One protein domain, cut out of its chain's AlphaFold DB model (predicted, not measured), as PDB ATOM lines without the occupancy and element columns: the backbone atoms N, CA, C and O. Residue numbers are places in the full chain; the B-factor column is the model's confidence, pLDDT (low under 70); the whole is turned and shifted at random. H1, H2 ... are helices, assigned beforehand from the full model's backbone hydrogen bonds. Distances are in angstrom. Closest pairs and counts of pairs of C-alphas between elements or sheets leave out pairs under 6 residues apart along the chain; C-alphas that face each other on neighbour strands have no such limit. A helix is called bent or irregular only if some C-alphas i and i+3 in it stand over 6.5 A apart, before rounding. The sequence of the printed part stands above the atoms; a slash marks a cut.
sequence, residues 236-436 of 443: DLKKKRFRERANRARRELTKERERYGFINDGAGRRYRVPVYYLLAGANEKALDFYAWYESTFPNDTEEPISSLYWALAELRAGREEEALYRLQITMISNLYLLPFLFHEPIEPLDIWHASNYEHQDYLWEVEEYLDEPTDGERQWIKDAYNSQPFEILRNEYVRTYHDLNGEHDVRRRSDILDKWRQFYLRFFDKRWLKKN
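Overview. This is residues 236 to 436 of the 443 residues of an uncharacterized protein of Candidatus Kentron sp. DK (UniProt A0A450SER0). A row of helices packed side by side, H1, H2, H4, H5 and H9, makes the length of this domain, with H3 beside H2 and H10 beside H9. H4 and H5 form the middle of the row, H1 closes one end, the hairpin of H9 and H10 makes the other, and the short helices H6, H7 and H8 gather on one side. The printed part has 201 residues, with eleven named helices in the order H1 to H11 and no named strand; the class is all helix. The helix packing is mostly aligned: of the 7 pairs of helices that touch, other than only at the corner or at their ends, and in which both helices have 6 or more residues, 5 are at a shallow tilt. The whole is compact, with a radius of gyration of the C-alphas of 17.7 A, and spans 49 by 42 by 36 A.

Along the chain. Find C-alpha 236 at (-22.703, -29.204, -39.670); from there H1, residues 236 to 260, runs 36.1 A to C-alpha 260 at (-53.379, -10.388, -42.274). Next come H2, residues 269 to 279, 15.2 A long, and H3, residues 283 to 296, 19.8 A. H2 is irregular, but only just: C-alphas 271 and 274 are 6.8 A apart. Read on to H4, residues 304 to 316, 18.4 A, and H5, residues 320 to 333, 19.7 A. H6, residues 337 to 341, is short. H7, residues 360 to 370, is irregular, with C-alphas 365 and 368 8.1 A apart. H8 holds residues 375 to 385, and H9, residues 388 to 403, is 22.5 A long. H10, residues 410 to 427, runs 25.5 A. H11, residues 430 to 435, ends at C-alpha 435 at (-27.512, 0.584, -6.191).

Arrangement. Start at H1, which touches H2 at a shallow tilt of 27 degrees, opposite ways, as a hairpin; look at Ala 246 and Val 273, their closest C-alphas, 4.7 A apart. H2 and H3 form the next hairpin, at 18 degrees, closest at the C-alphas of Pro 274 and Ala 286, 4.4 A. H2 touches H4 at a steep tilt of 38 degrees, the same way, with the C-alphas of Tyr 271 and Ser 306 closest at 5.3 A. H4 and H5 are a hairpin at 11 degrees, with the C-alphas of Ala 311 and Ala 323 closest at 4.2 A. H5 touches H9 with residues 328 to 332 alone, at a shallow tilt of 20 degrees, the same way; the C-alphas of Gln 328 and Phe 390 are closest at 6.6 A. H9 and H10 are a hairpin at 6 degrees, closest at the C-alphas of Thr 400 and Ile 416, 6.7 A. H6 touches H7, where the C-alphas of Leu 337 and Leu 363 are closest at 6.4 A, and H8, where those of Leu 341 and Arg 378 are closest at 6.7 A. H11 touches no helix. In H1, H3, H4, H5, H6, H8, H9 and H10 every O i to N i+4 pair is within hydrogen-bond range; in H2 5 of 7 are, in H7 2 of 7, beside 5 of 8 O i to N i+3 pairs, and in H11 0 of 2, beside 1 of 3.

Size, cuts and confidence. The two C-alphas farthest apart are those of Asp 236 and Arg 411, 55.6 A. The printed part has no cut. The link from H6 to H7, residues 342 to 359, is long. The mean pLDDT of the printed part is 90.8; look for values under 70 at residues 266 to 267, residue 364 and residues 430 to 436.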
ATOM      1  N   ASP A 236     -22.460 -30.248 -38.667       82.38
ATOM      2  CA  ASP A 236     -22.703 -29.204 -39.670       82.38
ATOM      3  C   ASP A 236     -24.074 -29.386 -40.332       82.38
ATOM      4  O   ASP A 236     -24.851 -28.432 -40.456       82.38
ATOM      5  N   LEU A 237     -24.437 -30.634 -40.643       82.81
ATOM      6  CA  LEU A 237     -25.764 -30.986 -41.148       82.81
ATOM      7  C   LEU A 237     -26.870 -30.668 -40.129       82.81
ATOM      8  O   LEU A 237     -27.924 -30.140 -40.504       82.81
ATOM      9  N   LYS A 238     -26.649 -30.939 -38.836       82.94
ATOM     10  CA  LYS A 238     -27.594 -30.598 -37.757       82.94
ATOM     11  C   LYS A 238     -27.790 -29.080 -37.648       82.94
ATOM     12  O   LYS A 238     -28.931 -28.610 -37.683       82.94
ATOM     13  N   LYS A 239     -26.703 -28.302 -37.612       91.56
ATOM     14  CA  LYS A 239     -26.745 -26.827 -37.571       91.56
ATOM     15  C   LYS A 239     -27.454 -26.237 -38.790       91.56
ATOM     16  O   LYS A 239     -28.276 -25.328 -38.658       91.56
ATOM     17  N   LYS A 240     -27.199 -26.784 -39.981       92.12
ATOM     18  CA  LYS A 240     -27.872 -26.388 -41.225       92.12
ATOM     19  C   LYS A 240     -29.382 -26.617 -41.156       92.12
ATOM     20  O   LYS A 240     -30.145 -25.701 -41.464       92.12
ATOM     21  N   ARG A 241     -29.828 -27.780 -40.664       90.75
ATOM     22  CA  ARG A 241     -31.261 -28.080 -40.466       90.75
ATOM     23  C   ARG A 241     -31.933 -27.085 -39.520       90.75
ATOM     24  O   ARG A 241     -33.033 -26.619 -39.820       90.75
ATOM     25  N   PHE A 242     -31.291 -26.722 -38.408       92.06
ATOM     26  CA  PHE A 242     -31.833 -25.704 -37.502       92.06
ATOM     27  C   PHE A 242     -31.928 -24.331 -38.164       92.06
ATOM     28  O   PHE A 242     -32.973 -23.686 -38.093       92.06
ATOM     29  N   ARG A 243     -30.897 -23.925 -38.910       94.81
ATOM     30  CA  ARG A 243     -30.904 -22.668 -39.668       94.81
ATOM     31  C   ARG A 243     -32.052 -22.606 -40.673       94.81
ATOM     32  O   ARG A 243     -32.726 -21.583 -40.790       94.81
ATOM     33  N   GLU A 244     -32.292 -23.694 -41.396       93.25
ATOM     34  CA  GLU A 244     -33.395 -23.797 -42.355       93.25
ATOM     35  C   GLU A 244     -34.764 -23.721 -41.673       93.25
ATOM     36  O   GLU A 244     -35.650 -23.014 -42.165       93.25
ATOM     37  N   ARG A 245     -34.934 -24.396 -40.526       92.06
ATOM     38  CA  ARG A 245     -36.152 -24.313 -39.701       92.06
ATOM     39  C   ARG A 245     -36.396 -22.884 -39.218       92.06
ATOM     40  O   ARG A 245     -37.499 -22.377 -39.416       92.06
ATOM     41  N   ALA A 246     -35.373 -22.220 -38.678       94.75
ATOM     42  CA  ALA A 246     -35.447 -20.834 -38.215       94.75
ATOM     43  C   ALA A 246     -35.872 -19.884 -39.345       94.75
ATOM     44  O   ALA A 246     -36.850 -19.150 -39.223       94.75
ATOM     45  N   ASN A 247     -35.201 -19.963 -40.500       95.19
ATOM     46  CA  ASN A 247     -35.507 -19.121 -41.658       95.19
ATOM     47  C   ASN A 247     -36.905 -19.380 -42.229       95.19
ATOM     48  O   ASN A 247     -37.550 -18.464 -42.741       95.19
ATOM     49  N   ARG A 248     -37.376 -20.630 -42.213       93.25
ATOM     50  CA  ARG A 248     -38.740 -20.962 -42.639       93.25
ATOM     51  C   ARG A 248     -39.762 -20.347 -41.689       93.25
ATOM     52  O   ARG A 248     -40.613 -19.599 -42.155       93.25
ATOM     53  N   ALA A 249     -39.620 -20.595 -40.390       90.94
ATOM     54  CA  ALA A 249     -40.531 -20.085 -39.374       90.94
ATOM     55  C   ALA A 249     -40.569 -18.546 -39.358       90.94
ATOM     56  O   ALA A 249     -41.652 -17.970 -39.414       90.94
ATOM     57  N   ARG A 250     -39.411 -17.869 -39.416       94.12
ATOM     58  CA  ARG A 250     -39.339 -16.399 -39.526       94.12
ATOM     59  C   ARG A 250     -40.094 -15.877 -40.748       94.12
ATOM     60  O   ARG A 250     -40.901 -14.965 -40.618       94.12
ATOM     61  N   ARG A 251     -39.870 -16.470 -41.929       93.00
ATOM     62  CA  ARG A 251     -40.557 -16.065 -43.170       93.00
ATOM     63  C   ARG A 251     -42.065 -16.265 -43.094       93.00
ATOM     64  O   ARG A 251     -42.800 -15.450 -43.634       93.00
ATOM     65  N   GLU A 252     -42.528 -17.339 -42.467       90.31
ATOM     66  CA  GLU A 252     -43.961 -17.574 -42.276       90.31
ATOM     67  C   GLU A 252     -44.592 -16.521 -41.361       90.31
ATOM     68  O   GLU A 252     -45.630 -15.975 -41.722       90.31
ATOM     69  N   LEU A 253     -43.938 -16.172 -40.245       90.69
ATOM     70  CA  LEU A 253     -44.399 -15.109 -39.342       90.69
ATOM     71  C   LEU A 253     -44.483 -13.753 -40.061       90.69
ATOM     72  O   LEU A 253     -45.477 -13.041 -39.932       90.69
ATOM     73  N   THR A 254     -43.469 -13.414 -40.865       90.19
ATOM     74  CA  THR A 254     -43.475 -12.190 -41.678       90.19
ATOM     75  C   THR A 254     -44.622 -12.195 -42.688       90.19
ATOM     76  O   THR A 254     -45.391 -11.239 -42.730       90.19
ATOM     77  N   LYS A 255     -44.802 -13.290 -43.438       91.19
ATOM     78  CA  LYS A 255     -45.884 -13.414 -44.428       91.19
ATOM     79  C   LYS A 255     -47.272 -13.333 -43.802       91.19
ATOM     80  O   LYS A 255     -48.173 -12.766 -44.410       91.19
ATOM     81  N   GLU A 256     -47.473 -13.912 -42.621       88.50
ATOM     82  CA  GLU A 256     -48.750 -13.801 -41.910       88.50
ATOM     83  C   GLU A 256     -49.042 -12.355 -41.521       88.50
ATOM     84  O   GLU A 256     -50.133 -11.865 -41.803       88.50
ATOM     85  N   ARG A 257     -48.049 -11.650 -40.970       87.75
ATOM     86  CA  ARG A 257     -48.183 -10.230 -40.634       87.75
ATOM     87  C   ARG A 257     -48.487  -9.376 -41.863       87.75
ATOM     88  O   ARG A 257     -49.378  -8.539 -41.800       87.75
ATOM     89  N   GLU A 258     -47.780  -9.593 -42.968       89.31
ATOM     90  CA  GLU A 258     -48.010  -8.879 -44.231       89.31
ATOM     91  C   GLU A 258     -49.408  -9.153 -44.793       89.31
ATOM     92  O   GLU A 258     -50.085  -8.241 -45.258       89.31
ATOM     93  N   ARG A 259     -49.855 -10.413 -44.741       90.94
ATOM     94  CA  ARG A 259     -51.126 -10.829 -45.339       90.94
ATOM     95  C   ARG A 259     -52.342 -10.441 -44.504       90.94
ATOM     96  O   ARG A 259     -53.388 -10.151 -45.077       90.94
ATOM     97  N   TYR A 260     -52.234 -10.506 -43.180       87.50
ATOM     98  CA  TYR A 260     -53.379 -10.388 -42.274       87.50
ATOM     99  C   TYR A 260     -53.306  -9.172 -41.346       87.50
ATOM    100  O   TYR A 260     -54.274  -8.893 -40.647       87.50
ATOM    101  N   GLY A 261     -52.180  -8.455 -41.300       85.69
ATOM    102  CA  GLY A 261     -51.943  -7.357 -40.353       85.69
ATOM    103  C   GLY A 261     -51.635  -7.820 -38.923       85.69
ATOM    104  O   GLY A 261     -51.220  -7.017 -38.092       85.69
ATOM    105  N   PHE A 262     -51.783  -9.114 -38.636       84.00
ATOM    106  CA  PHE A 262     -51.465  -9.740 -37.355       84.00
ATOM    107  C   PHE A 262     -50.840 -11.121 -37.574       84.00
ATOM    108  O   PHE A 262     -50.933 -11.705 -38.653       84.00
ATOM    109  N   ILE A 263     -50.195 -11.648 -36.535       84.75
ATOM    110  CA  ILE A 263     -49.571 -12.973 -36.550       84.75
ATOM    111  C   ILE A 263     -50.460 -13.932 -35.762       84.75
ATOM    112  O   ILE A 263     -50.733 -13.695 -34.585       84.75
ATOM    113  N   ASN A 264     -50.890 -15.025 -36.394       78.62
ATOM    114  CA  ASN A 264     -51.614 -16.092 -35.711       78.62
ATOM    115  C   ASN A 264     -50.640 -17.217 -35.358       78.62
ATOM    116  O   ASN A 264     -50.451 -18.175 -36.110       78.62
ATOM    117  N   ASP A 265     -50.017 -17.090 -34.189       76.38
ATOM    118  CA  ASP A 265     -48.997 -18.030 -33.738       76.38
ATOM    119  C   ASP A 265     -49.484 -19.018 -32.673       76.38
ATOM    120  O   ASP A 265     -48.828 -19.252 -31.661       76.38
ATOM    121  N   GLY A 266     -50.631 -19.660 -32.913       69.19
ATOM    122  CA  GLY A 266     -51.141 -20.716 -32.027       69.19
ATOM    123  C   GLY A 266     -50.231 -21.951 -31.902       69.19
ATOM    124  O   GLY A 266     -50.510 -22.828 -31.093       69.19
ATOM    125  N   ALA A 267     -49.163 -22.041 -32.703       69.38
ATOM    126  CA  ALA A 267     -48.174 -23.118 -32.660       69.38
ATOM    127  C   ALA A 267     -46.865 -22.729 -31.939       69.38
ATOM    128  O   ALA A 267     -45.955 -23.558 -31.876       69.38
ATOM    129  N   GLY A 268     -46.744 -21.493 -31.434       83.31
ATOM    130  CA  GLY A 268     -45.564 -21.016 -30.702       83.31
ATOM    131  C   GLY A 268     -44.294 -20.906 -31.554       83.31
ATOM    132  O   GLY A 268     -43.184 -21.087 -31.055       83.31
ATOM    133  N   ARG A 269     -44.415 -20.651 -32.864       87.00
ATOM    134  CA  ARG A 269     -43.274 -20.510 -33.782       87.00
ATOM    135  C   ARG A 269     -42.343 -19.377 -33.363       87.00
ATOM    136  O   ARG A 269     -41.134 -19.547 -33.501       87.00
ATOM    137  N   ARG A 270     -42.869 -18.262 -32.850       91.19
ATOM    138  CA  ARG A 270     -42.091 -17.079 -32.446       91.19
ATOM    139  C   ARG A 270     -41.053 -17.398 -31.374       91.19
ATOM    140  O   ARG A 270     -39.941 -16.900 -31.472       91.19
ATOM    141  N   TYR A 271     -41.368 -18.298 -30.448       92.56
ATOM    142  CA  TYR A 271     -40.454 -18.720 -29.384       92.56
ATOM    143  C   TYR A 271     -39.329 -19.625 -29.901       92.56
ATOM    144  O   TYR A 271     -38.214 -19.614 -29.389       92.56
ATOM    145  N   ARG A 272     -39.575 -20.379 -30.980       91.62
ATOM    146  CA  ARG A 272     -38.604 -21.351 -31.512       91.62
ATOM    147  C   ARG A 272     -37.609 -20.774 -32.502       91.62
ATOM    148  O   ARG A 272     -36.529 -21.335 -32.661       91.62
ATOM    149  N   VAL A 273     -37.957 -19.694 -33.206       95.38
ATOM    150  CA  VAL A 273     -37.047 -19.082 -34.189       95.38
ATOM    151  C   VAL A 273     -35.676 -18.744 -33.587       95.38
ATOM    152  O   VAL A 273     -34.679 -19.194 -34.160       95.38
ATOM    153  N   PRO A 274     -35.580 -17.993 -32.472       95.75
ATOM    154  CA  PRO A 274     -34.280 -17.614 -31.935       95.75
ATOM    155  C   PRO A 274     -33.536 -18.810 -31.326       95.75
ATOM    156  O   PRO A 274     -32.331 -18.933 -31.541       95.75
ATOM    157  N   VAL A 275     -34.251 -19.755 -30.699       96.06
ATOM    158  CA  VAL A 275     -33.693 -21.033 -30.213       96.06
ATOM    159  C   VAL A 275     -33.002 -21.787 -31.354       96.06
ATOM    160  O   VAL A 275     -31.834 -22.162 -31.256       96.06
ATOM    161  N   TYR A 276     -33.676 -21.941 -32.499       96.56
ATOM    162  CA  TYR A 276     -33.092 -22.584 -33.677       96.56
ATOM    163  C   TYR A 276     -31.915 -21.803 -34.271       96.56
ATOM    164  O   TYR A 276     -30.995 -22.419 -34.810       96.56
ATOM    165  N   TYR A 277     -31.910 -20.468 -34.203       97.75
ATOM    166  CA  TYR A 277     -30.742 -19.696 -34.626       97.75
ATOM    167  C   TYR A 277     -29.535 -19.945 -33.715       97.75
ATOM    168  O   TYR A 277     -28.445 -20.166 -34.245       97.75
ATOM    169  N   LEU A 278     -29.714 -19.999 -32.390       96.31
ATOM    170  CA  LEU A 278     -28.631 -20.327 -31.452       96.31
ATOM    171  C   LEU A 278     -28.083 -21.733 -31.690       96.31
ATOM    172  O   LEU A 278     -26.878 -21.882 -31.872       96.31
ATOM    173  N   LEU A 279     -28.962 -22.733 -31.810       94.38
ATOM    174  CA  LEU A 279     -28.584 -24.119 -32.129       94.38
ATOM    175  C   LEU A 279     -27.861 -24.242 -33.481       94.38
ATOM    176  O   LEU A 279     -27.095 -25.174 -33.716       94.38
ATOM    177  N   ALA A 280     -28.097 -23.304 -34.402       95.00
ATOM    178  CA  ALA A 280     -27.398 -23.213 -35.681       95.00
ATOM    179  C   ALA A 280     -26.070 -22.430 -35.618       95.00
ATOM    180  O   ALA A 280     -25.465 -22.180 -36.672       95.00
ATOM    181  N   GLY A 281     -25.645 -22.008 -34.422       94.69
ATOM    182  CA  GLY A 281     -24.474 -21.162 -34.181       94.69
ATOM    183  C   GLY A 281     -24.619 -19.726 -34.697       94.69
ATOM    184  O   GLY A 281     -23.618 -19.070 -34.951       94.69
ATOM    185  N   ALA A 282     -25.843 -19.243 -34.924       96.81
ATOM    186  CA  ALA A 282     -26.120 -17.937 -35.520       96.81
ATOM    187  C   ALA A 282     -26.588 -16.921 -34.463       96.81
ATOM    188  O   ALA A 282     -27.726 -16.453 -34.518       96.81
ATOM    189  N   ASN A 283     -25.708 -16.587 -33.511       97.44
ATOM    190  CA  ASN A 283     -26.042 -15.749 -32.351       97.44
ATOM    191  C   ASN A 283     -26.620 -14.376 -32.740       97.44
ATOM    192  O   ASN A 283     -27.680 -13.990 -32.261       97.44
ATOM    193  N   GLU A 284     -25.980 -13.678 -33.682       97.69
ATOM    194  CA  GLU A 284     -26.435 -12.362 -34.162       97.69
ATOM    195  C   GLU A 284     -27.859 -12.413 -34.725       97.69
ATOM    196  O   GLU A 284     -28.698 -11.585 -34.391       97.69
ATOM    197  N   LYS A 285     -28.188 -13.452 -35.502       97.94
ATOM    198  CA  LYS A 285     -29.534 -13.607 -36.077       97.94
ATOM    199  C   LYS A 285     -30.604 -13.862 -35.027       97.94
ATOM    200  O   LYS A 285     -31.765 -13.521 -35.257       97.94
ATOM    201  N   ALA A 286     -30.235 -14.506 -33.925       97.94
ATOM    202  CA  ALA A 286     -31.141 -14.696 -32.810       97.94
ATOM    203  C   ALA A 286     -31.385 -13.382 -32.073       97.94
ATOM    204  O   ALA A 286     -32.539 -13.050 -31.843       97.94
ATOM    205  N   LEU A 287     -30.334 -12.605 -31.803       98.00
ATOM    206  CA  LEU A 287     -30.445 -11.273 -31.201       98.00
ATOM    207  C   LEU A 287     -31.275 -10.315 -32.066       98.00
ATOM    208  O   LEU A 287     -32.183  -9.662 -31.558       98.00
ATOM    209  N   ASP A 288     -31.057 -10.315 -33.382       97.88
ATOM    210  CA  ASP A 288     -31.884  -9.565 -34.332       97.88
ATOM    211  C   ASP A 288     -33.357  -9.983 -34.258       97.88
ATOM    212  O   ASP A 288     -34.269  -9.159 -34.364       97.88
ATOM    213  N   PHE A 289     -33.611 -11.288 -34.121       97.31
ATOM    214  CA  PHE A 289     -34.969 -11.797 -33.994       97.31
ATOM    215  C   PHE A 289     -35.591 -11.408 -32.653       97.31
ATOM    216  O   PHE A 289     -36.755 -11.030 -32.629       97.31
ATOM    217  N   TYR A 290     -34.832 -11.462 -31.562       96.25
ATOM    218  CA  TYR A 290     -35.273 -11.051 -30.236       96.25
ATOM    219  C   TYR A 290     -35.641  -9.560 -30.187       96.25
ATOM    220  O   TYR A 290     -36.704  -9.214 -29.677       96.25
ATOM    221  N   ALA A 291     -34.861  -8.684 -30.827       94.88
ATOM    222  CA  ALA A 291     -35.208  -7.266 -30.972       94.88
ATOM    223  C   ALA A 291     -36.504  -7.057 -31.785       94.88
ATOM    224  O   ALA A 291     -37.379  -6.258 -31.434       94.88
ATOM    225  N   TRP A 292     -36.670  -7.811 -32.878       94.75
ATOM    226  CA  TRP A 292     -37.924  -7.812 -33.635       94.75
ATOM    227  C   TRP A 292     -39.104  -8.350 -32.809       94.75
ATOM    228  O   TRP A 292     -40.214  -7.825 -32.907       94.75
ATOM    229  N   TYR A 293     -38.875  -9.382 -31.999       93.44
ATOM    230  CA  TYR A 293     -39.880  -9.992 -31.140       93.44
ATOM    231  C   TYR A 293     -40.361  -8.996 -30.082       93.44
ATOM    232  O   TYR A 293     -41.561  -8.758 -30.001       93.44
ATOM    233  N   GLU A 294     -39.448  -8.339 -29.363       91.75
ATOM    234  CA  GLU A 294     -39.777  -7.354 -28.325       91.75
ATOM    235  C   GLU A 294     -40.588  -6.178 -28.883       91.75
ATOM    236  O   GLU A 294     -41.608  -5.786 -28.318       91.75
ATOM    237  N   SER A 295     -40.194  -5.660 -30.051       91.56
ATOM    238  CA  SER A 295     -40.931  -4.574 -30.716       91.56
ATOM    239  C   SER A 295     -42.294  -5.002 -31.270       91.56
ATOM    240  O   SER A 295     -43.199  -4.176 -31.396       91.56
ATOM    241  N   THR A 296     -42.463  -6.279 -31.621       90.81
ATOM    242  CA  THR A 296     -43.703  -6.800 -32.216       90.81
ATOM    243  C   THR A 296     -44.688  -7.309 -31.164       90.81
ATOM    244  O   THR A 296     -45.898  -7.231 -31.379       90.81
ATOM    245  N   PHE A 297     -44.191  -7.809 -30.033       89.06
ATOM    246  CA  PHE A 297     -44.968  -8.464 -28.983       89.06
ATOM    247  C   PHE A 297     -44.632  -7.903 -27.584       89.06
ATOM    248  O   PHE A 297     -44.250  -8.660 -26.695       89.06
ATOM    249  N   PRO A 298     -44.805  -6.589 -27.340       83.88
ATOM    250  CA  PRO A 298     -44.327  -5.936 -26.113       83.88
ATOM    251  C   PRO A 298     -45.027  -6.391 -24.820       83.88
ATOM    252  O   PRO A 298     -44.533  -6.122 -23.732       83.88
ATOM    253  N   ASN A 299     -46.181  -7.056 -24.930       82.31
ATOM    254  CA  ASN A 299     -46.979  -7.538 -23.793       82.31
ATOM    255  C   ASN A 299     -46.978  -9.071 -23.671       82.31
ATOM    256  O   ASN A 299     -47.812  -9.634 -22.962       82.31
ATOM    257  N   ASP A 300     -46.132  -9.758 -24.434       86.62
ATOM    258  CA  ASP A 300     -46.043 -11.212 -24.397       86.62
ATOM    259  C   ASP A 300     -45.241 -11.669 -23.175       86.62
ATOM    260  O   ASP A 300     -44.307 -10.996 -22.747       86.62
ATOM    261  N   THR A 301     -45.631 -12.804 -22.602       74.81
ATOM    262  CA  THR A 301     -45.027 -13.356 -21.381       74.81
ATOM    263  C   THR A 301     -43.869 -14.315 -21.664       74.81
ATOM    264  O   THR A 301     -43.261 -14.802 -20.720       74.81
ATOM    265  N   GLU A 302     -43.511 -14.494 -22.946       85.31
ATOM    266  CA  GLU A 302     -42.441 -15.387 -23.412       85.31
ATOM    267  C   GLU A 302     -42.649 -16.861 -23.001       85.31
ATOM    268  O   GLU A 302     -43.550 -17.218 -22.247       85.31
ATOM    269  N   GLU A 303     -41.857 -17.762 -23.581       91.19
ATOM    270  CA  GLU A 303     -41.823 -19.180 -23.205       91.19
ATOM    271  C   GLU A 303     -40.505 -19.448 -22.452       91.19
ATOM    272  O   GLU A 303     -39.472 -18.962 -22.929       91.19
ATOM    273  N   PRO A 304     -40.474 -20.238 -21.354       95.19
ATOM    274  CA  PRO A 304     -39.275 -20.357 -20.518       95.19
ATOM    275  C   PRO A 304     -38.009 -20.771 -21.279       95.19
ATOM    276  O   PRO A 304     -36.942 -20.190 -21.071       95.19
ATOM    277  N   ILE A 305     -38.107 -21.720 -22.221       95.12
ATOM    278  CA  ILE A 305     -36.950 -22.120 -23.037       95.12
ATOM    279  C   ILE A 305     -36.472 -20.998 -23.968       95.12
ATOM    280  O   ILE A 305     -35.272 -20.826 -24.172       95.12
ATOM    281  N   SER A 306     -37.390 -20.192 -24.508       95.50
ATOM    282  CA  SER A 306     -37.041 -19.044 -25.347       95.50
ATOM    283  C   SER A 306     -36.322 -17.973 -24.531       95.50
ATOM    284  O   SER A 306     -35.358 -17.394 -25.033       95.50
ATOM    285  N   SER A 307     -36.743 -17.731 -23.288       96.12
ATOM    286  CA  SER A 307     -36.072 -16.787 -22.387       96.12
ATOM    287  C   SER A 307     -34.688 -17.290 -21.957       96.12
ATOM    288  O   SER A 307     -33.742 -16.499 -21.963       96.12
ATOM    289  N   LEU A 308     -34.518 -18.599 -21.706       97.94
ATOM    290  CA  LEU A 308     -33.202 -19.193 -21.422       97.94
ATOM    291  C   LEU A 308     -32.231 -18.943 -22.579       97.94
ATOM    292  O   LEU A 308     -31.115 -18.463 -22.385       97.94
ATOM    293  N   TYR A 309     -32.669 -19.240 -23.801       98.19
ATOM    294  CA  TYR A 309     -31.856 -19.025 -24.995       98.19
ATOM    295  C   TYR A 309     -31.586 -17.543 -25.261       98.19
ATOM    296  O   TYR A 309     -30.545 -17.210 -25.823       98.19
ATOM    297  N   TRP A 310     -32.462 -16.645 -24.811       98.00
ATOM    298  CA  TRP A 310     -32.194 -15.214 -24.864       98.00
ATOM    299  C   TRP A 310     -31.050 -14.854 -23.921       98.00
ATOM    300  O   TRP A 310     -30.084 -14.229 -24.352       98.00
ATOM    301  N   ALA A 311     -31.093 -15.323 -22.672       98.19
ATOM    302  CA  ALA A 311     -30.007 -15.111 -21.719       98.19
ATOM    303  C   ALA A 311     -28.655 -15.605 -22.263       98.19
ATOM    304  O   ALA A 311     -27.664 -14.878 -22.207       98.19
ATOM    305  N   LEU A 312     -28.629 -16.793 -22.877       98.44
ATOM    306  CA  LEU A 312     -27.429 -17.324 -23.530       98.44
ATOM    307  C   LEU A 312     -26.978 -16.460 -24.713       98.44
ATOM    308  O   LEU A 312     -25.783 -16.246 -24.893       98.44
ATOM    309  N   ALA A 313     -27.907 -15.943 -25.519       98.38
ATOM    310  CA  ALA A 313     -27.571 -15.108 -26.668       98.38
ATOM    311  C   ALA A 313     -26.893 -13.791 -26.255       98.38
ATOM    312  O   ALA A 313     -25.915 -13.370 -26.883       98.38
ATOM    313  N   GLU A 314     -27.405 -13.163 -25.191       98.31
ATOM    314  CA  GLU A 314     -26.830 -11.967 -24.565       98.31
ATOM    315  C   GLU A 314     -25.448 -12.267 -23.968       98.31
ATOM    316  O   GLU A 314     -24.482 -11.555 -24.255       98.31
ATOM    317  N   LEU A 315     -25.327 -13.372 -23.221       98.31
ATOM    318  CA  LEU A 315     -24.070 -13.807 -22.610       98.31
ATOM    319  C   LEU A 315     -22.988 -14.055 -23.667       98.31
ATOM    320  O   LEU A 315     -21.884 -13.522 -23.568       98.31
ATOM    321  N   ARG A 316     -23.323 -14.800 -24.728       98.00
ATOM    322  CA  ARG A 316     -22.436 -15.079 -25.873       98.00
ATOM    323  C   ARG A 316     -22.023 -13.810 -26.621       98.00
ATOM    324  O   ARG A 316     -20.996 -13.809 -27.292       98.00
ATOM    325  N   ALA A 317     -22.806 -12.737 -26.519       97.88
ATOM    326  CA  ALA A 317     -22.479 -11.427 -27.076       97.88
ATOM    327  C   ALA A 317     -21.744 -10.499 -26.088       97.88
ATOM    328  O   ALA A 317     -21.521  -9.332 -26.410       97.88
ATOM    329  N   GLY A 318     -21.379 -10.987 -24.897       97.62
ATOM    330  CA  GLY A 318     -20.685 -10.214 -23.864       97.62
ATOM    331  C   GLY A 318     -21.566  -9.193 -23.136       97.62
ATOM    332  O   GLY A 318     -21.040  -8.321 -22.445       97.62
ATOM    333  N   ARG A 319     -22.894  -9.276 -23.280       97.19
ATOM    334  CA  ARG A 319     -23.867  -8.378 -22.637       97.19
ATOM    335  C   ARG A 319     -24.384  -9.001 -21.345       97.19
ATOM    336  O   ARG A 319     -25.501  -9.499 -21.261       97.19
ATOM    337  N   GLU A 320     -23.506  -9.041 -20.348       95.75
ATOM    338  CA  GLU A 320     -23.735  -9.780 -19.101       95.75
ATOM    339  C   GLU A 320     -24.910  -9.230 -18.272       95.75
ATOM    340  O   GLU A 320     -25.658 -10.005 -17.680       95.75
ATOM    341  N   GLU A 321     -25.121  -7.910 -18.252       94.12
ATOM    342  CA  GLU A 321     -26.239  -7.293 -17.519       94.12
ATOM    343  C   GLU A 321     -27.591  -7.710 -18.122       94.12
ATOM    344  O   GLU A 321     -28.492  -8.150 -17.404       94.12
ATOM    345  N   GLU A 322     -27.710  -7.659 -19.449       95.25
ATOM    346  CA  GLU A 322     -28.874  -8.136 -20.194       95.25
ATOM    347  C   GLU A 322     -29.068  -9.652 -20.050       95.25
ATOM    348  O   GLU A 322     -30.203 -10.116 -19.904       95.25
ATOM    349  N   ALA A 323     -27.980 -10.425 -20.034       97.75
ATOM    350  CA  ALA A 323     -28.025 -11.867 -19.823       97.75
ATOM    351  C   ALA A 323     -28.584 -12.226 -18.441       97.75
ATOM    352  O   ALA A 323     -29.476 -13.069 -18.344       97.75
ATOM    353  N   LEU A 324     -28.113 -11.562 -17.378       97.44
ATOM    354  CA  LEU A 324     -28.616 -11.765 -16.017       97.44
ATOM    355  C   LEU A 324     -30.094 -11.391 -15.908       97.44
ATOM    356  O   LEU A 324     -30.870 -12.155 -15.337       97.44
ATOM    357  N   TYR A 325     -30.497 -10.265 -16.502       95.25
ATOM    358  CA  TYR A 325     -31.902  -9.866 -16.571       95.25
ATOM    359  C   TYR A 325     -32.763 -10.959 -17.222       95.25
ATOM    360  O   TYR A 325     -33.752 -11.406 -16.641       95.25
ATOM    361  N   ARG A 326     -32.370 -11.460 -18.400       95.94
ATOM    362  CA  ARG A 326     -33.115 -12.522 -19.098       95.94
ATOM    363  C   ARG A 326     -33.098 -13.845 -18.337       95.94
ATOM    364  O   ARG A 326     -34.097 -14.564 -18.345       95.94
ATOM    365  N   LEU A 327     -32.013 -14.160 -17.634       97.94
ATOM    366  CA  LEU A 327     -31.929 -15.358 -16.804       97.94
ATOM    367  C   LEU A 327     -32.852 -15.263 -15.573       97.94
ATOM    368  O   LEU A 327     -33.457 -16.259 -15.187       97.94
ATOM    369  N   GLN A 328     -33.037 -14.071 -14.998       97.56
ATOM    370  CA  GLN A 328     -34.025 -13.838 -13.937       97.56
ATOM    371  C   GLN A 328     -35.456 -14.050 -14.440       97.56
ATOM    372  O   GLN A 328     -36.234 -14.722 -13.767       97.56
ATOM    373  N   ILE A 329     -35.786 -13.538 -15.634       95.19
ATOM    374  CA  ILE A 329     -37.082 -13.797 -16.290       95.19
ATOM    375  C   ILE A 329     -37.275 -15.296 -16.535       95.19
ATOM    376  O   ILE A 329     -38.318 -15.851 -16.197       95.19
ATOM    377  N   THR A 330     -36.237 -15.970 -17.032       97.06
ATOM    378  CA  THR A 330     -36.231 -17.426 -17.229       97.06
ATOM    379  C   THR A 330     -36.574 -18.157 -15.930       97.06
ATOM    380  O   THR A 330     -37.495 -18.972 -15.913       97.06
ATOM    381  N   MET A 331     -35.898 -17.819 -14.826       97.62
ATOM    382  CA  MET A 331     -36.135 -18.430 -13.516       97.62
ATOM    383  C   MET A 331     -37.594 -18.298 -13.065       97.62
ATOM    384  O   MET A 331     -38.187 -19.282 -12.643       97.62
ATOM    385  N   ILE A 332     -38.182 -17.102 -13.137       96.06
ATOM    386  CA  ILE A 332     -39.560 -16.891 -12.660       96.06
ATOM    387  C   ILE A 332     -40.625 -17.408 -13.638       96.06
ATOM    388  O   ILE A 332     -41.777 -17.553 -13.245       96.06
ATOM    389  N   SER A 333     -40.258 -17.697 -14.891       95.38
ATOM    390  CA  SER A 333     -41.146 -18.354 -15.861       95.38
ATOM    391  C   SER A 333     -41.227 -19.875 -15.669       95.38
ATOM    392  O   SER A 333     -42.230 -20.489 -16.022       95.38
ATOM    393  N   ASN A 334     -40.189 -20.490 -15.089       97.06
ATOM    394  CA  ASN A 334     -40.205 -21.867 -14.603       97.06
ATOM    395  C   ASN A 334     -39.107 -22.058 -13.538       97.06
ATOM    396  O   ASN A 334     -37.919 -22.148 -13.862       97.06
ATOM    397  N   LEU A 335     -39.509 -22.167 -12.267       96.94
ATOM    398  CA  LEU A 335     -38.585 -22.259 -11.124       96.94
ATOM    399  C   LEU A 335     -37.737 -23.537 -11.102       96.94
ATOM    400  O   LEU A 335     -36.724 -23.592 -10.406       96.94
ATOM    401  N   TYR A 336     -38.134 -24.548 -11.868       96.00
ATOM    402  CA  TYR A 336     -37.486 -25.851 -11.931       96.00
ATOM    403  C   TYR A 336     -36.412 -25.917 -13.030       96.00
ATOM    404  O   TYR A 336     -35.523 -26.765 -12.978       96.00
ATOM    405  N   LEU A 337     -36.454 -25.006 -14.009       96.31
ATOM    406  CA  LEU A 337     -35.609 -25.047 -15.205       96.31
ATOM    407  C   LEU A 337     -34.122 -24.858 -14.912       96.31
ATOM    408  O   LEU A 337     -33.303 -25.625 -15.413       96.31
ATOM    409  N   LEU A 338     -33.761 -23.855 -14.111       96.94
ATOM    410  CA  LEU A 338     -32.349 -23.603 -13.814       96.94
ATOM    411  C   LEU A 338     -31.748 -24.702 -12.921       96.94
ATOM    412  O   LEU A 338     -30.733 -25.255 -13.339       96.94
ATOM    413  N   PRO A 339     -32.380 -25.111 -11.796       94.38
ATOM    414  CA  PRO A 339     -31.929 -26.259 -11.000       94.38
ATOM    415  C   PRO A 339     -31.665 -27.526 -11.814       94.38
ATOM    416  O   PRO A 339     -30.640 -28.188 -11.628       94.38
ATOM    417  N   PHE A 340     -32.535 -27.816 -12.785       92.44
ATOM    418  CA  PHE A 340     -32.366 -28.950 -13.688       92.44
ATOM    419  C   PHE A 340     -31.069 -28.882 -14.504       92.44
ATOM    420  O   PHE A 340     -30.375 -29.888 -14.650       92.44
ATOM    421  N   LEU A 341     -30.714 -27.702 -15.028       91.88
ATOM    422  CA  LEU A 341     -29.551 -27.523 -15.908       91.88
ATOM    423  C   LEU A 341     -28.211 -27.819 -15.233       91.88
ATOM    424  O   LEU A 341     -27.251 -28.141 -15.937       91.88
ATOM    425  N   PHE A 342     -28.141 -27.691 -13.907       89.44
ATOM    426  CA  PHE A 342     -26.950 -27.981 -13.108       89.44
ATOM    427  C   PHE A 342     -27.149 -29.157 -12.137       89.44
ATOM    428  O   PHE A 342     -26.400 -29.291 -11.169       89.44
ATOM    429  N   HIS A 343     -28.110 -30.036 -12.453       84.88
ATOM    430  CA  HIS A 343     -28.350 -31.325 -11.795       84.88
ATOM    431  C   HIS A 343     -28.630 -31.239 -10.289       84.88
ATOM    432  O   HIS A 343     -28.278 -32.150  -9.537       84.88
ATOM    433  N   GLU A 344     -29.265 -30.159  -9.838       85.56
ATOM    434  CA  GLU A 344     -29.748 -30.076  -8.463       85.56
ATOM    435  C   GLU A 344     -31.121 -30.748  -8.316       85.56
ATOM    436  O   GLU A 344     -31.910 -30.752  -9.267       85.56
ATOM    437  N   PRO A 345     -31.416 -31.350  -7.146       80.38
ATOM    438  CA  PRO A 345     -32.722 -31.937  -6.875       80.38
ATOM    439  C   PRO A 345     -33.850 -30.926  -7.076       80.38
ATOM    440  O   PRO A 345     -33.749 -29.766  -6.675       80.38
ATOM    441  N   ILE A 346     -34.935 -31.389  -7.688       86.44
ATOM    442  CA  ILE A 346     -36.100 -30.570  -8.003       86.44
ATOM    443  C   ILE A 346     -37.278 -31.116  -7.220       86.44
ATOM    444  O   ILE A 346     -37.816 -32.169  -7.560       86.44
ATOM    445  N   GLU A 347     -37.678 -30.376  -6.195       84.06
ATOM    446  CA  GLU A 347     -38.845 -30.702  -5.383       84.06
ATOM    447  C   GLU A 347     -40.063 -29.907  -5.867       84.06
ATOM    448  O   GLU A 347     -39.929 -28.709  -6.147       84.06
ATOM    449  N   PRO A 348     -41.254 -30.526  -5.952       85.50
ATOM    450  CA  PRO A 348     -42.488 -29.808  -6.240       85.50
ATOM    451  C   PRO A 348     -42.724 -28.679  -5.233       85.50
ATOM    452  O   PRO A 348     -42.680 -28.884  -4.021       85.50
ATOM    453  N   LEU A 349     -43.001 -27.478  -5.740       90.62
ATOM    454  CA  LEU A 349     -43.304 -26.316  -4.911       90.62
ATOM    455  C   LEU A 349     -44.809 -26.229  -4.648       90.62
ATOM    456  O   LEU A 349     -45.608 -26.311  -5.583       90.62
ATOM    457  N   ASP A 350     -45.183 -25.996  -3.388       93.00
ATOM    458  CA  ASP A 350     -46.567 -25.740  -2.972       93.00
ATOM    459  C   ASP A 350     -46.979 -24.294  -3.292       93.00
ATOM    460  O   ASP A 350     -47.130 -23.438  -2.424       93.00
ATOM    461  N   ILE A 351     -47.076 -23.993  -4.582       94.94
ATOM    462  CA  ILE A 351     -47.440 -22.675  -5.098       94.94
ATOM    463  C   ILE A 351     -48.510 -22.817  -6.172       94.94
ATOM    464  O   ILE A 351     -48.668 -23.866  -6.793       94.94
ATOM    465  N   TRP A 352     -49.232 -21.734  -6.430       92.62
ATOM    466  CA  TRP A 352     -50.075 -21.643  -7.608       92.62
ATOM    467  C   TRP A 352     -49.205 -21.545  -8.869       92.62
ATOM    468  O   TRP A 352     -48.337 -20.683  -8.948       92.62
ATOM    469  N   HIS A 353     -49.465 -22.387  -9.868       90.06
ATOM    470  CA  HIS A 353     -48.883 -22.282 -11.211       90.06
ATOM    471  C   HIS A 353     -49.940 -21.718 -12.163       90.06
ATOM    472  O   HIS A 353     -51.048 -22.253 -12.259       90.06
ATOM    473  N   ALA A 354     -49.624 -20.626 -12.858       84.19
ATOM    474  CA  ALA A 354     -50.581 -19.947 -13.731       84.19
ATOM    475  C   ALA A 354     -50.725 -20.633 -15.099       84.19
ATOM    476  O   ALA A 354     -51.744 -20.473 -15.779       84.19
ATOM    477  N   SER A 355     -49.712 -21.398 -15.506       86.31
ATOM    478  CA  SER A 355     -49.637 -22.060 -16.806       86.31
ATOM    479  C   SER A 355     -48.933 -23.414 -16.722       86.31
ATOM    480  O   SER A 355     -48.132 -23.659 -15.823       86.31
ATOM    481  N   ASN A 356     -49.174 -24.285 -17.710       82.00
ATOM    482  CA  ASN A 356     -48.467 -25.563 -17.849       82.00
ATOM    483  C   ASN A 356     -46.942 -25.391 -17.993       82.00
ATOM    484  O   ASN A 356     -46.200 -26.296 -17.622       82.00
ATOM    485  N   TYR A 357     -46.479 -24.240 -18.494       87.19
ATOM    486  CA  TYR A 357     -45.056 -23.930 -18.642       87.19
ATOM    487  C   TYR A 357     -44.336 -23.710 -17.316       87.19
ATOM    488  O   TYR A 357     -43.126 -23.883 -17.270       87.19
ATOM    489  N   GLU A 358     -45.048 -23.359 -16.247       90.56
ATOM    490  CA  GLU A 358     -44.447 -23.117 -14.931       90.56
ATOM    491  C   GLU A 358     -44.281 -24.402 -14.111       90.56
ATOM    492  O   GLU A 358     -43.550 -24.413 -13.122       90.56
ATOM    493  N   HIS A 359     -44.939 -25.494 -14.509       86.75
ATOM    494  CA  HIS A 359     -44.813 -26.775 -13.826       86.75
ATOM    495  C   HIS A 359     -43.478 -27.456 -14.153       86.75
ATOM    496  O   HIS A 359     -42.914 -27.295 -15.237       86.75
ATOM    497  N   GLN A 360     -43.008 -28.311 -13.240       86.31
ATOM    498  CA  GLN A 360     -41.852 -29.189 -13.464       86.31
ATOM    499  C   GLN A 360     -42.041 -30.059 -14.713       86.31
ATOM    500  O   GLN A 360     -41.082 -30.381 -15.414       86.31
ATOM    501  N   ASP A 361     -43.302 -30.362 -15.036       80.44
ATOM    502  CA  ASP A 361     -43.672 -31.121 -16.217       80.44
ATOM    503  C   ASP A 361     -43.262 -30.478 -17.548       80.44
ATOM    504  O   ASP A 361     -43.313 -31.143 -18.574       80.44
ATOM    505  N   TYR A 362     -42.877 -29.205 -17.559       83.56
ATOM    506  CA  TYR A 362     -42.404 -28.522 -18.754       83.56
ATOM    507  C   TYR A 362     -40.982 -28.938 -19.158       83.56
ATOM    508  O   TYR A 362     -40.685 -29.011 -20.347       83.56
ATOM    509  N   LEU A 363     -40.102 -29.261 -18.201       83.06
ATOM    510  CA  LEU A 363     -38.689 -29.610 -18.466       83.06
ATOM    511  C   LEU A 363     -38.561 -30.781 -19.441       83.06
ATOM    512  O   LEU A 363     -37.734 -30.829 -20.347       83.06
ATOM    513  N   TRP A 364     -39.495 -31.693 -19.274       69.44
ATOM    514  CA  TRP A 364     -39.814 -32.823 -20.110       69.44
ATOM    515  C   TRP A 364     -40.165 -32.515 -21.564       69.44
ATOM    516  O   TRP A 364     -39.902 -33.345 -22.431       69.44
ATOM    517  N   GLU A 365     -40.823 -31.390 -21.823       75.12
ATOM    518  CA  GLU A 365     -41.232 -30.966 -23.163       75.12
ATOM    519  C   GLU A 365     -40.061 -30.342 -23.928       75.12
ATOM    520  O   GLU A 365     -40.054 -30.348 -25.160       75.12
ATOM    521  N   VAL A 366     -39.058 -29.839 -23.201       82.19
ATOM    522  CA  VAL A 366     -37.932 -29.079 -23.756       82.19
ATOM    523  C   VAL A 366     -36.571 -29.738 -23.569       82.19
ATOM    524  O   VAL A 366     -35.567 -29.142 -23.943       82.19
ATOM    525  N   GLU A 367     -36.523 -30.974 -23.063       77.81
ATOM    526  CA  GLU A 367     -35.289 -31.721 -22.772       77.81
ATOM    527  C   GLU A 367     -34.279 -31.680 -23.933       77.81
ATOM    528  O   GLU A 367     -33.090 -31.479 -23.710       77.81
ATOM    529  N   GLU A 368     -34.743 -31.783 -25.188       78.62
ATOM    530  CA  GLU A 368     -33.869 -31.759 -26.374       78.62
ATOM    531  C   GLU A 368     -33.062 -30.457 -26.550       78.62
ATOM    532  O   GLU A 368     -32.085 -30.436 -27.301       78.62
ATOM    533  N   TYR A 369     -33.474 -29.380 -25.881       86.50
ATOM    534  CA  TYR A 369     -32.833 -28.066 -25.891       86.50
ATOM    535  C   TYR A 369     -31.931 -27.843 -24.666       86.50
ATOM    536  O   TYR A 369     -31.077 -26.960 -24.680       86.50
ATOM    537  N   LEU A 370     -32.084 -28.640 -23.607       86.94
ATOM    538  CA  LEU A 370     -31.383 -28.432 -22.334       86.94
ATOM    539  C   LEU A 370     -29.927 -28.903 -22.358       86.94
ATOM    540  O   LEU A 370     -29.174 -28.556 -21.450       86.94
ATOM    541  N   ASP A 371     -29.510 -29.627 -23.399       85.19
ATOM    542  CA  ASP A 371     -28.125 -30.072 -23.611       85.19
ATOM    543  C   ASP A 371     -27.225 -28.985 -24.233       85.19
ATOM    544  O   ASP A 371     -26.004 -29.088 -24.155       85.19
ATOM    545  N   GLU A 372     -27.797 -27.940 -24.841       89.69
ATOM    546  CA  GLU A 372     -27.045 -26.916 -25.590       89.69
ATOM    547  C   GLU A 372     -26.102 -26.036 -24.747       89.69
ATOM    548  O   GLU A 372     -25.020 -25.722 -25.253       89.69
ATOM    549  N   PRO A 373     -26.451 -25.594 -23.518       94.12
ATOM    550  CA  PRO A 373     -25.533 -24.805 -22.703       94.12
ATOM    551  C   PRO A 373     -24.219 -25.551 -22.457       94.12
ATOM    552  O   PRO A 373     -24.217 -26.708 -22.021       94.12
ATOM    553  N   THR A 374     -23.101 -24.873 -22.706       94.44
ATOM    554  CA  THR A 374     -21.758 -25.388 -22.404       94.44
ATOM    555  C   THR A 374     -21.536 -25.504 -20.897       94.44
ATOM    556  O   THR A 374     -22.209 -24.836 -20.116       94.44
ATOM    557  N   ASP A 375     -20.544 -26.287 -20.469       93.81
ATOM    558  CA  ASP A 375     -20.214 -26.428 -19.042       93.81
ATOM    559  C   ASP A 375     -19.912 -25.076 -18.373       93.81
ATOM    560  O   ASP A 375     -20.355 -24.816 -17.255       93.81
ATOM    561  N   GLY A 376     -19.225 -24.174 -19.084       96.81
ATOM    562  CA  GLY A 376     -18.963 -22.814 -18.606       96.81
ATOM    563  C   GLY A 376     -20.236 -21.975 -18.466       96.81
ATOM    564  O   GLY A 376     -20.400 -21.267 -17.476       96.81
ATOM    565  N   GLU A 377     -21.169 -22.087 -19.416       97.50
ATOM    566  CA  GLU A 377     -22.473 -21.417 -19.334       97.50
ATOM    567  C   GLU A 377     -23.323 -21.989 -18.192       97.50
ATOM    568  O   GLU A 377     -23.966 -21.227 -17.476       97.50
ATOM    569  N   ARG A 378     -23.294 -23.309 -17.966       97.62
ATOM    570  CA  ARG A 378     -23.981 -23.952 -16.833       97.62
ATOM    571  C   ARG A 378     -23.430 -23.482 -15.498       97.62
ATOM    572  O   ARG A 378     -24.213 -23.182 -14.600       97.62
ATOM    573  N   GLN A 379     -22.107 -23.381 -15.377       97.38
ATOM    574  CA  GLN A 379     -21.481 -22.857 -14.167       97.38
ATOM    575  C   GLN A 379     -21.871 -21.395 -13.935       97.38
ATOM    576  O   GLN A 379     -22.282 -21.049 -12.833       97.38
ATOM    577  N   TRP A 380     -21.853 -20.558 -14.978       98.12
ATOM    578  CA  TRP A 380     -22.314 -19.171 -14.878       98.12
ATOM    579  C   TRP A 380     -23.789 -19.072 -14.455       98.12
ATOM    580  O   TRP A 380     -24.119 -18.288 -13.567       98.12
ATOM    581  N   ILE A 381     -24.675 -19.902 -15.027       98.38
ATOM    582  CA  ILE A 381     -26.090 -19.977 -14.626       98.38
ATOM    583  C   ILE A 381     -26.202 -20.344 -13.145       98.38
ATOM    584  O   ILE A 381     -26.984 -19.727 -12.422       98.38
ATOM    585  N   LYS A 382     -25.429 -21.333 -12.686       98.19
ATOM    586  CA  LYS A 382     -25.424 -21.781 -11.291       98.19
ATOM    587  C   LYS A 382     -24.947 -20.683 -10.341       98.19
ATOM    588  O   LYS A 382     -25.583 -20.442  -9.315       98.19
ATOM    589  N   ASP A 383     -23.862 -19.998 -10.682       98.00
ATOM    590  CA  ASP A 383     -23.315 -18.905  -9.876       98.00
ATOM    591  C   ASP A 383     -24.309 -17.735  -9.800       98.00
ATOM    592  O   ASP A 383     -24.562 -17.193  -8.722       98.00
ATOM    593  N   ALA A 384     -24.948 -17.396 -10.925       97.88
ATOM    594  CA  ALA A 384     -26.002 -16.390 -10.974       97.88
ATOM    595  C   ALA A 384     -27.223 -16.799 -10.133       97.88
ATOM    596  O   ALA A 384     -27.703 -16.000  -9.331       97.88
ATOM    597  N   TYR A 385     -27.694 -18.043 -10.249       97.88
ATOM    598  CA  TYR A 385     -28.848 -18.564  -9.504       97.88
ATOM    599  C   TYR A 385     -28.660 -18.519  -7.979       97.88
ATOM    600  O   TYR A 385     -29.619 -18.286  -7.234       97.88
ATOM    601  N   ASN A 386     -27.420 -18.709  -7.524       97.19
ATOM    602  CA  ASN A 386     -27.030 -18.656  -6.115       97.19
ATOM    603  C   ASN A 386     -26.656 -17.246  -5.632       97.19
ATOM    604  O   ASN A 386     -26.300 -17.058  -4.470       97.19
ATOM    605  N   SER A 387     -26.735 -16.239  -6.502       97.19
ATOM    606  CA  SER A 387     -26.486 -14.852  -6.124       97.19
ATOM    607  C   SER A 387     -27.673 -14.238  -5.373       97.19
ATOM    608  O   SER A 387     -28.837 -14.585  -5.588       97.19
ATOM    609  N   GLN A 388     -27.378 -13.242  -4.535       97.06
ATOM    610  CA  GLN A 388     -28.381 -12.550  -3.726       97.06
ATOM    611  C   GLN A 388     -29.555 -11.962  -4.545       97.06
ATOM    612  O   GLN A 388     -30.698 -12.097  -4.105       97.06
ATOM    613  N   PRO A 389     -29.359 -11.344  -5.733       95.69
ATOM    614  CA  PRO A 389     -30.485 -10.878  -6.544       95.69
ATOM    615  C   PRO A 389     -31.454 -11.993  -6.962       95.69
ATOM    616  O   PRO A 389     -32.667 -11.787  -6.925       95.69
ATOM    617  N   PHE A 390     -30.943 -13.168  -7.341       97.56
ATOM    618  CA  PHE A 390     -31.778 -14.311  -7.720       97.56
ATOM    619  C   PHE A 390     -32.525 -14.879  -6.520       97.56
ATOM    620  O   PHE A 390     -33.719 -15.145  -6.618       97.56
ATOM    621  N   GLU A 391     -31.856 -14.999  -5.375       97.50
ATOM    622  CA  GLU A 391     -32.485 -15.452  -4.137       97.50
ATOM    623  C   GLU A 391     -33.643 -14.537  -3.711       97.50
ATOM    624  O   GLU A 391     -34.742 -15.022  -3.449       97.50
ATOM    625  N   ILE A 392     -33.434 -13.214  -3.706       97.56
ATOM    626  CA  ILE A 392     -34.472 -12.234  -3.347       97.56
ATOM    627  C   ILE A 392     -35.688 -12.363  -4.273       97.56
ATOM    628  O   ILE A 392     -36.820 -12.436  -3.795       97.56
ATOM    629  N   LEU A 393     -35.461 -12.407  -5.589       97.75
ATOM    630  CA  LEU A 393     -36.535 -12.525  -6.575       97.75
ATOM    631  C   LEU A 393     -37.293 -13.849  -6.436       97.75
ATOM    632  O   LEU A 393     -38.524 -13.855  -6.421       97.75
ATOM    633  N   ARG A 394     -36.562 -14.963  -6.316       97.62
ATOM    634  CA  ARG A 394     -37.125 -16.309  -6.171       97.62
ATOM    635  C   ARG A 394     -37.973 -16.421  -4.913       97.62
ATOM    636  O   ARG A 394     -39.104 -16.886  -4.993       97.62
ATOM    637  N   ASN A 395     -37.457 -15.974  -3.771       97.94
ATOM    638  CA  ASN A 395     -38.162 -16.072  -2.495       97.94
ATOM    639  C   ASN A 395     -39.438 -15.222  -2.495       97.94
ATOM    640  O   ASN A 395     -40.475 -15.671  -2.010       97.94
ATOM    641  N   GLU A 396     -39.391 -14.020  -3.076       98.06
ATOM    642  CA  GLU A 396     -40.580 -13.178  -3.205       98.06
ATOM    643  C   GLU A 396     -41.629 -13.805  -4.131       98.06
ATOM    644  O   GLU A 396     -42.819 -13.799  -3.801       98.06
ATOM    645  N   TYR A 397     -41.198 -14.378  -5.262       97.44
ATOM    646  CA  TYR A 397     -42.086 -15.091  -6.179       97.44
ATOM    647  C   TYR A 397     -42.738 -16.285  -5.474       97.44
ATOM    648  O   TYR A 397     -43.962 -16.376  -5.432       97.44
ATOM    649  N   VAL A 398     -41.945 -17.168  -4.859       97.50
ATOM    650  CA  VAL A 398     -42.450 -18.362  -4.163       97.50
ATOM    651  C   VAL A 398     -43.445 -17.977  -3.076       97.50
ATOM    652  O   VAL A 398     -44.539 -18.527  -3.048       97.50
ATOM    653  N   ARG A 399     -43.127 -16.983  -2.235       97.69
ATOM    654  CA  ARG A 399     -44.051 -16.500  -1.199       97.69
ATOM    655  C   ARG A 399     -45.362 -15.987  -1.796       97.69
ATOM    656  O   ARG A 399     -46.433 -16.367  -1.343       97.69
ATOM    657  N   THR A 400     -45.279 -15.144  -2.824       97.75
ATOM    658  CA  THR A 400     -46.461 -14.567  -3.482       97.75
ATOM    659  C   THR A 400     -47.371 -15.656  -4.049       97.75
ATOM    660  O   THR A 400     -48.583 -15.624  -3.855       97.75
ATOM    661  N   TYR A 401     -46.797 -16.608  -4.783       96.50
ATOM    662  CA  TYR A 401     -47.576 -17.632  -5.472       96.50
ATOM    663  C   TYR A 401     -48.016 -18.761  -4.534       96.50
ATOM    664  O   TYR A 401     -49.036 -19.393  -4.801       96.50
ATOM    665  N   HIS A 402     -47.332 -18.956  -3.404       97.19
ATOM    666  CA  HIS A 402     -47.843 -19.725  -2.270       97.19
ATOM    667  C   HIS A 402     -49.113 -19.074  -1.699       97.19
ATOM    668  O   HIS A 402     -50.137 -19.738  -1.587       97.19
ATOM    669  N   ASP A 403     -49.103 -17.763  -1.432       96.44
ATOM    670  CA  ASP A 403     -50.286 -17.046  -0.920       96.44
ATOM    671  C   ASP A 403     -51.470 -17.058  -1.909       96.44
ATOM    672  O   ASP A 403     -52.631 -16.991  -1.506       96.44
ATOM    673  N   LEU A 404     -51.200 -17.160  -3.218       95.69
ATOM    674  CA  LEU A 404     -52.233 -17.337  -4.247       95.69
ATOM    675  C   LEU A 404     -52.791 -18.761  -4.323       95.69
ATOM    676  O   LEU A 404     -53.841 -18.961  -4.950       95.69
ATOM    677  N   ASN A 405     -52.094 -19.745  -3.758       93.25
ATOM    678  CA  ASN A 405     -52.479 -21.142  -3.844       93.25
ATOM    679  C   ASN A 405     -53.721 -21.399  -2.984       93.25
ATOM    680  O   ASN A 405     -53.718 -21.209  -1.774       93.25
ATOM    681  N   GLY A 406     -54.826 -21.791  -3.622       86.50
ATOM    682  CA  GLY A 406     -56.103 -22.022  -2.936       86.50
ATOM    683  C   GLY A 406     -56.872 -20.763  -2.504       86.50
ATOM    684  O   GLY A 406     -57.978 -20.896  -1.986       86.50
ATOM    685  N   GLU A 407     -56.361 -19.549  -2.744       94.06
ATOM    686  CA  GLU A 407     -57.129 -18.318  -2.508       94.06
ATOM    687  C   GLU A 407     -58.145 -18.107  -3.640       94.06
ATOM    688  O   GLU A 407     -57.787 -18.043  -4.822       94.06
ATOM    689  N   HIS A 408     -59.420 -17.988  -3.278       92.38
ATOM    690  CA  HIS A 408     -60.551 -17.880  -4.200       92.38
ATOM    691  C   HIS A 408     -61.227 -16.502  -4.157       92.38
ATOM    692  O   HIS A 408     -61.959 -16.161  -5.089       92.38
ATOM    693  N   ASP A 409     -60.979 -15.695  -3.122       96.56
ATOM    694  CA  ASP A 409     -61.508 -14.338  -3.029       96.56
ATOM    695  C   ASP A 409     -60.810 -13.414  -4.032       96.56
ATOM    696  O   ASP A 409     -59.604 -13.165  -3.980       96.56
ATOM    697  N   VAL A 410     -61.594 -12.872  -4.964       94.00
ATOM    698  CA  VAL A 410     -61.085 -12.058  -6.075       94.00
ATOM    699  C   VAL A 410     -60.349 -10.808  -5.584       94.00
ATOM    700  O   VAL A 410     -59.344 -10.428  -6.185       94.00
ATOM    701  N   ARG A 411     -60.815 -10.171  -4.500       95.50
ATOM    702  CA  ARG A 411     -60.191  -8.944  -3.981       95.50
ATOM    703  C   ARG A 411     -58.834  -9.261  -3.364       95.50
ATOM    704  O   ARG A 411     -57.850  -8.631  -3.729       95.50
ATOM    705  N   ARG A 412     -58.758 -10.299  -2.527       95.69
ATOM    706  CA  ARG A 412     -57.497 -10.756  -1.924       95.69
ATOM    707  C   ARG A 412     -56.479 -11.191  -2.969       95.69
ATOM    708  O   ARG A 412     -55.320 -10.794  -2.882       95.69
ATOM    709  N   ARG A 413     -56.902 -11.941  -3.995       96.69
ATOM    710  CA  ARG A 413     -56.022 -12.293  -5.124       96.69
ATOM    711  C   ARG A 413     -55.470 -11.049  -5.818       96.69
ATOM    712  O   ARG A 413     -54.280 -11.012  -6.122       96.69
ATOM    713  N   SER A 414     -56.314 -10.041  -6.056       95.75
ATOM    714  CA  SER A 414     -55.883  -8.770  -6.652       95.75
ATOM    715  C   SER A 414     -54.834  -8.080  -5.785       95.75
ATOM    716  O   SER A 414     -53.782  -7.714  -6.295       95.75
ATOM    717  N   ASP A 415     -55.062  -7.989  -4.472       97.38
ATOM    718  CA  ASP A 415     -54.127  -7.348  -3.541       97.38
ATOM    719  C   ASP A 415     -52.756  -8.051  -3.513       97.38
ATOM    720  O   ASP A 415     -51.715  -7.393  -3.448       97.38
ATOM    721  N   ILE A 416     -52.735  -9.389  -3.570       97.50
ATOM    722  CA  ILE A 416     -51.493 -10.179  -3.645       97.50
ATOM    723  C   ILE A 416     -50.756  -9.893  -4.962       97.50
ATOM    724  O   ILE A 416     -49.562  -9.581  -4.954       97.50
ATOM    725  N   LEU A 417     -51.467  -9.937  -6.093       95.81
ATOM    726  CA  LEU A 417     -50.888  -9.677  -7.415       95.81
ATOM    727  C   LEU A 417     -50.401  -8.230  -7.574       95.81
ATOM    728  O   LEU A 417     -49.392  -7.994  -8.243       95.81
ATOM    729  N   ASP A 418     -51.064  -7.261  -6.945       97.00
ATOM    730  CA  ASP A 418     -50.641  -5.861  -6.958       97.00
ATOM    731  C   ASP A 418     -49.352  -5.654  -6.157       97.00
ATOM    732  O   ASP A 418     -48.444  -4.956  -6.621       97.00
ATOM    733  N   LYS A 419     -49.209  -6.313  -4.998       96.62
ATOM    734  CA  LYS A 419     -47.946  -6.321  -4.237       96.62
ATOM    735  C   LYS A 419     -46.810  -6.931  -5.052       96.62
ATOM    736  O   LYS A 419     -45.731  -6.337  -5.122       96.62
ATOM    737  N   TRP A 420     -47.070  -8.056  -5.719       96.62
ATOM    738  CA  TRP A 420     -46.113  -8.676  -6.634       96.62
ATOM    739  C   TRP A 420     -45.708  -7.730  -7.759       96.62
ATOM    740  O   TRP A 420     -44.520  -7.508  -7.978       96.62
ATOM    741  N   ARG A 421     -46.673  -7.093  -8.429       94.75
ATOM    742  CA  ARG A 421     -46.407  -6.127  -9.502       94.75
ATOM    743  C   ARG A 421     -45.543  -4.963  -9.011       94.75
ATOM    744  O   ARG A 421     -44.600  -4.573  -9.694       94.75
ATOM    745  N   GLN A 422     -45.827  -4.419  -7.828       95.75
ATOM    746  CA  GLN A 422     -45.028  -3.343  -7.234       95.75
ATOM    747  C   GLN A 422     -43.612  -3.795  -6.866       95.75
ATOM    748  O   GLN A 422     -42.660  -3.027  -7.013       95.75
ATOM    749  N   PHE A 423     -43.446  -5.016  -6.357       96.12
ATOM    750  CA  PHE A 423     -42.122  -5.590  -6.137       96.12
ATOM    751  C   PHE A 423     -41.374  -5.765  -7.459       96.12
ATOM    752  O   PHE A 423     -40.279  -5.229  -7.599       96.12
ATOM    753  N   TYR A 424     -41.993  -6.425  -8.438       93.31
ATOM    754  CA  TYR A 424     -41.430  -6.705  -9.756       93.31
ATOM    755  C   TYR A 424     -40.932  -5.427 -10.438       93.31
ATOM    756  O   TYR A 424     -39.775  -5.346 -10.846       93.31
ATOM    757  N   LEU A 425     -41.769  -4.384 -10.485       91.62
ATOM    758  CA  LEU A 425     -41.400  -3.098 -11.078       91.62
ATOM    759  C   LEU A 425     -40.213  -2.443 -10.361       91.62
ATOM    760  O   LEU A 425     -39.356  -1.871 -11.022       91.62
ATOM    761  N   ARG A 426     -40.137  -2.534  -9.027       92.38
ATOM    762  CA  ARG A 426     -39.007  -1.985  -8.257       92.38
ATOM    763  C   ARG A 426     -37.730  -2.798  -8.437       92.38
ATOM    764  O   ARG A 426     -36.657  -2.207  -8.506       92.38
ATOM    765  N   PHE A 427     -37.843  -4.123  -8.500       91.44
ATOM    766  CA  PHE A 427     -36.715  -5.035  -8.664       91.44
ATOM    767  C   PHE A 427     -36.042  -4.844 -10.030       91.44
ATOM    768  O   PHE A 427     -34.820  -4.746 -10.112       91.44
ATOM    769  N   PHE A 428     -36.844  -4.709 -11.091       87.69
ATOM    770  CA  PHE A 428     -36.360  -4.539 -12.464       87.69
ATOM    771  C   PHE A 428     -36.191  -3.074 -12.906       87.69
ATOM    772  O   PHE A 428     -35.778  -2.813 -14.038       87.69
ATOM    773  N   ASP A 429     -36.450  -2.091 -12.036       83.88
ATOM    774  CA  ASP A 429     -36.098  -0.697 -12.320       83.88
ATOM    775  C   ASP A 429     -34.566  -0.552 -12.369       83.88
ATOM    776  O   ASP A 429     -33.850  -0.816 -11.397       83.88
ATOM    777  N   LYS A 430     -34.050  -0.055 -13.503       60.47
ATOM    778  CA  LYS A 430     -32.621   0.194 -13.769       60.47
ATOM    779  C   LYS A 430     -31.920   1.021 -12.677       60.47
ATOM    780  O   LYS A 430     -30.693   0.982 -12.566       60.47
ATOM    781  N   ARG A 431     -32.655   1.785 -11.857       52.38
ATOM    782  CA  ARG A 431     -32.099   2.538 -10.712       52.38
ATOM    783  C   ARG A 431     -31.770   1.655  -9.501       52.38
ATOM    784  O   ARG A 431     -30.845   1.991  -8.763       52.38
ATOM    785  N   TRP A 432     -32.474   0.539  -9.302       48.16
ATOM    786  CA  TRP A 432     -32.218  -0.412  -8.214       48.16
ATOM    787  C   TRP A 432     -31.006  -1.307  -8.516       48.16
ATOM    788  O   TRP A 432     -30.137  -1.478  -7.658       48.16
ATOM    789  N   LEU A 433     -30.866  -1.756  -9.771       44.66
ATOM    790  CA  LEU A 433     -29.715  -2.536 -10.254       44.66
ATOM    791  C   LEU A 433     -28.377  -1.780 -10.131       44.66
ATOM    792  O   LEU A 433     -27.351  -2.373  -9.808       44.66
ATOM    793  N   LYS A 434     -28.376  -0.446 -10.286       46.75
ATOM    794  CA  LYS A 434     -27.179   0.386 -10.044       46.75
ATOM    795  C   LYS A 434     -26.785   0.501  -8.567       46.75
ATOM    796  O   LYS A 434     -25.616   0.748  -8.289       46.75
ATOM    797  N   LYS A 435     -27.731   0.355  -7.631       45.41
ATOM    798  CA  LYS A 435     -27.512   0.584  -6.191       45.41
ATOM    799  C   LYS A 435     -27.054  -0.674  -5.442       45.41
ATOM    800  O   LYS A 435     -26.447  -0.544  -4.388       45.41
ATOM    801  N   ASN A 436     -27.300  -1.857  -6.009       48.50
ATOM    802  CA  ASN A 436     -26.963  -3.156  -5.414       48.50
ATOM    803  C   ASN A 436     -25.930  -3.947  -6.236       48.50
ATOM    804  O   ASN A 436     -25.894  -5.173  -6.161       48.50
TER     805      ASN A 436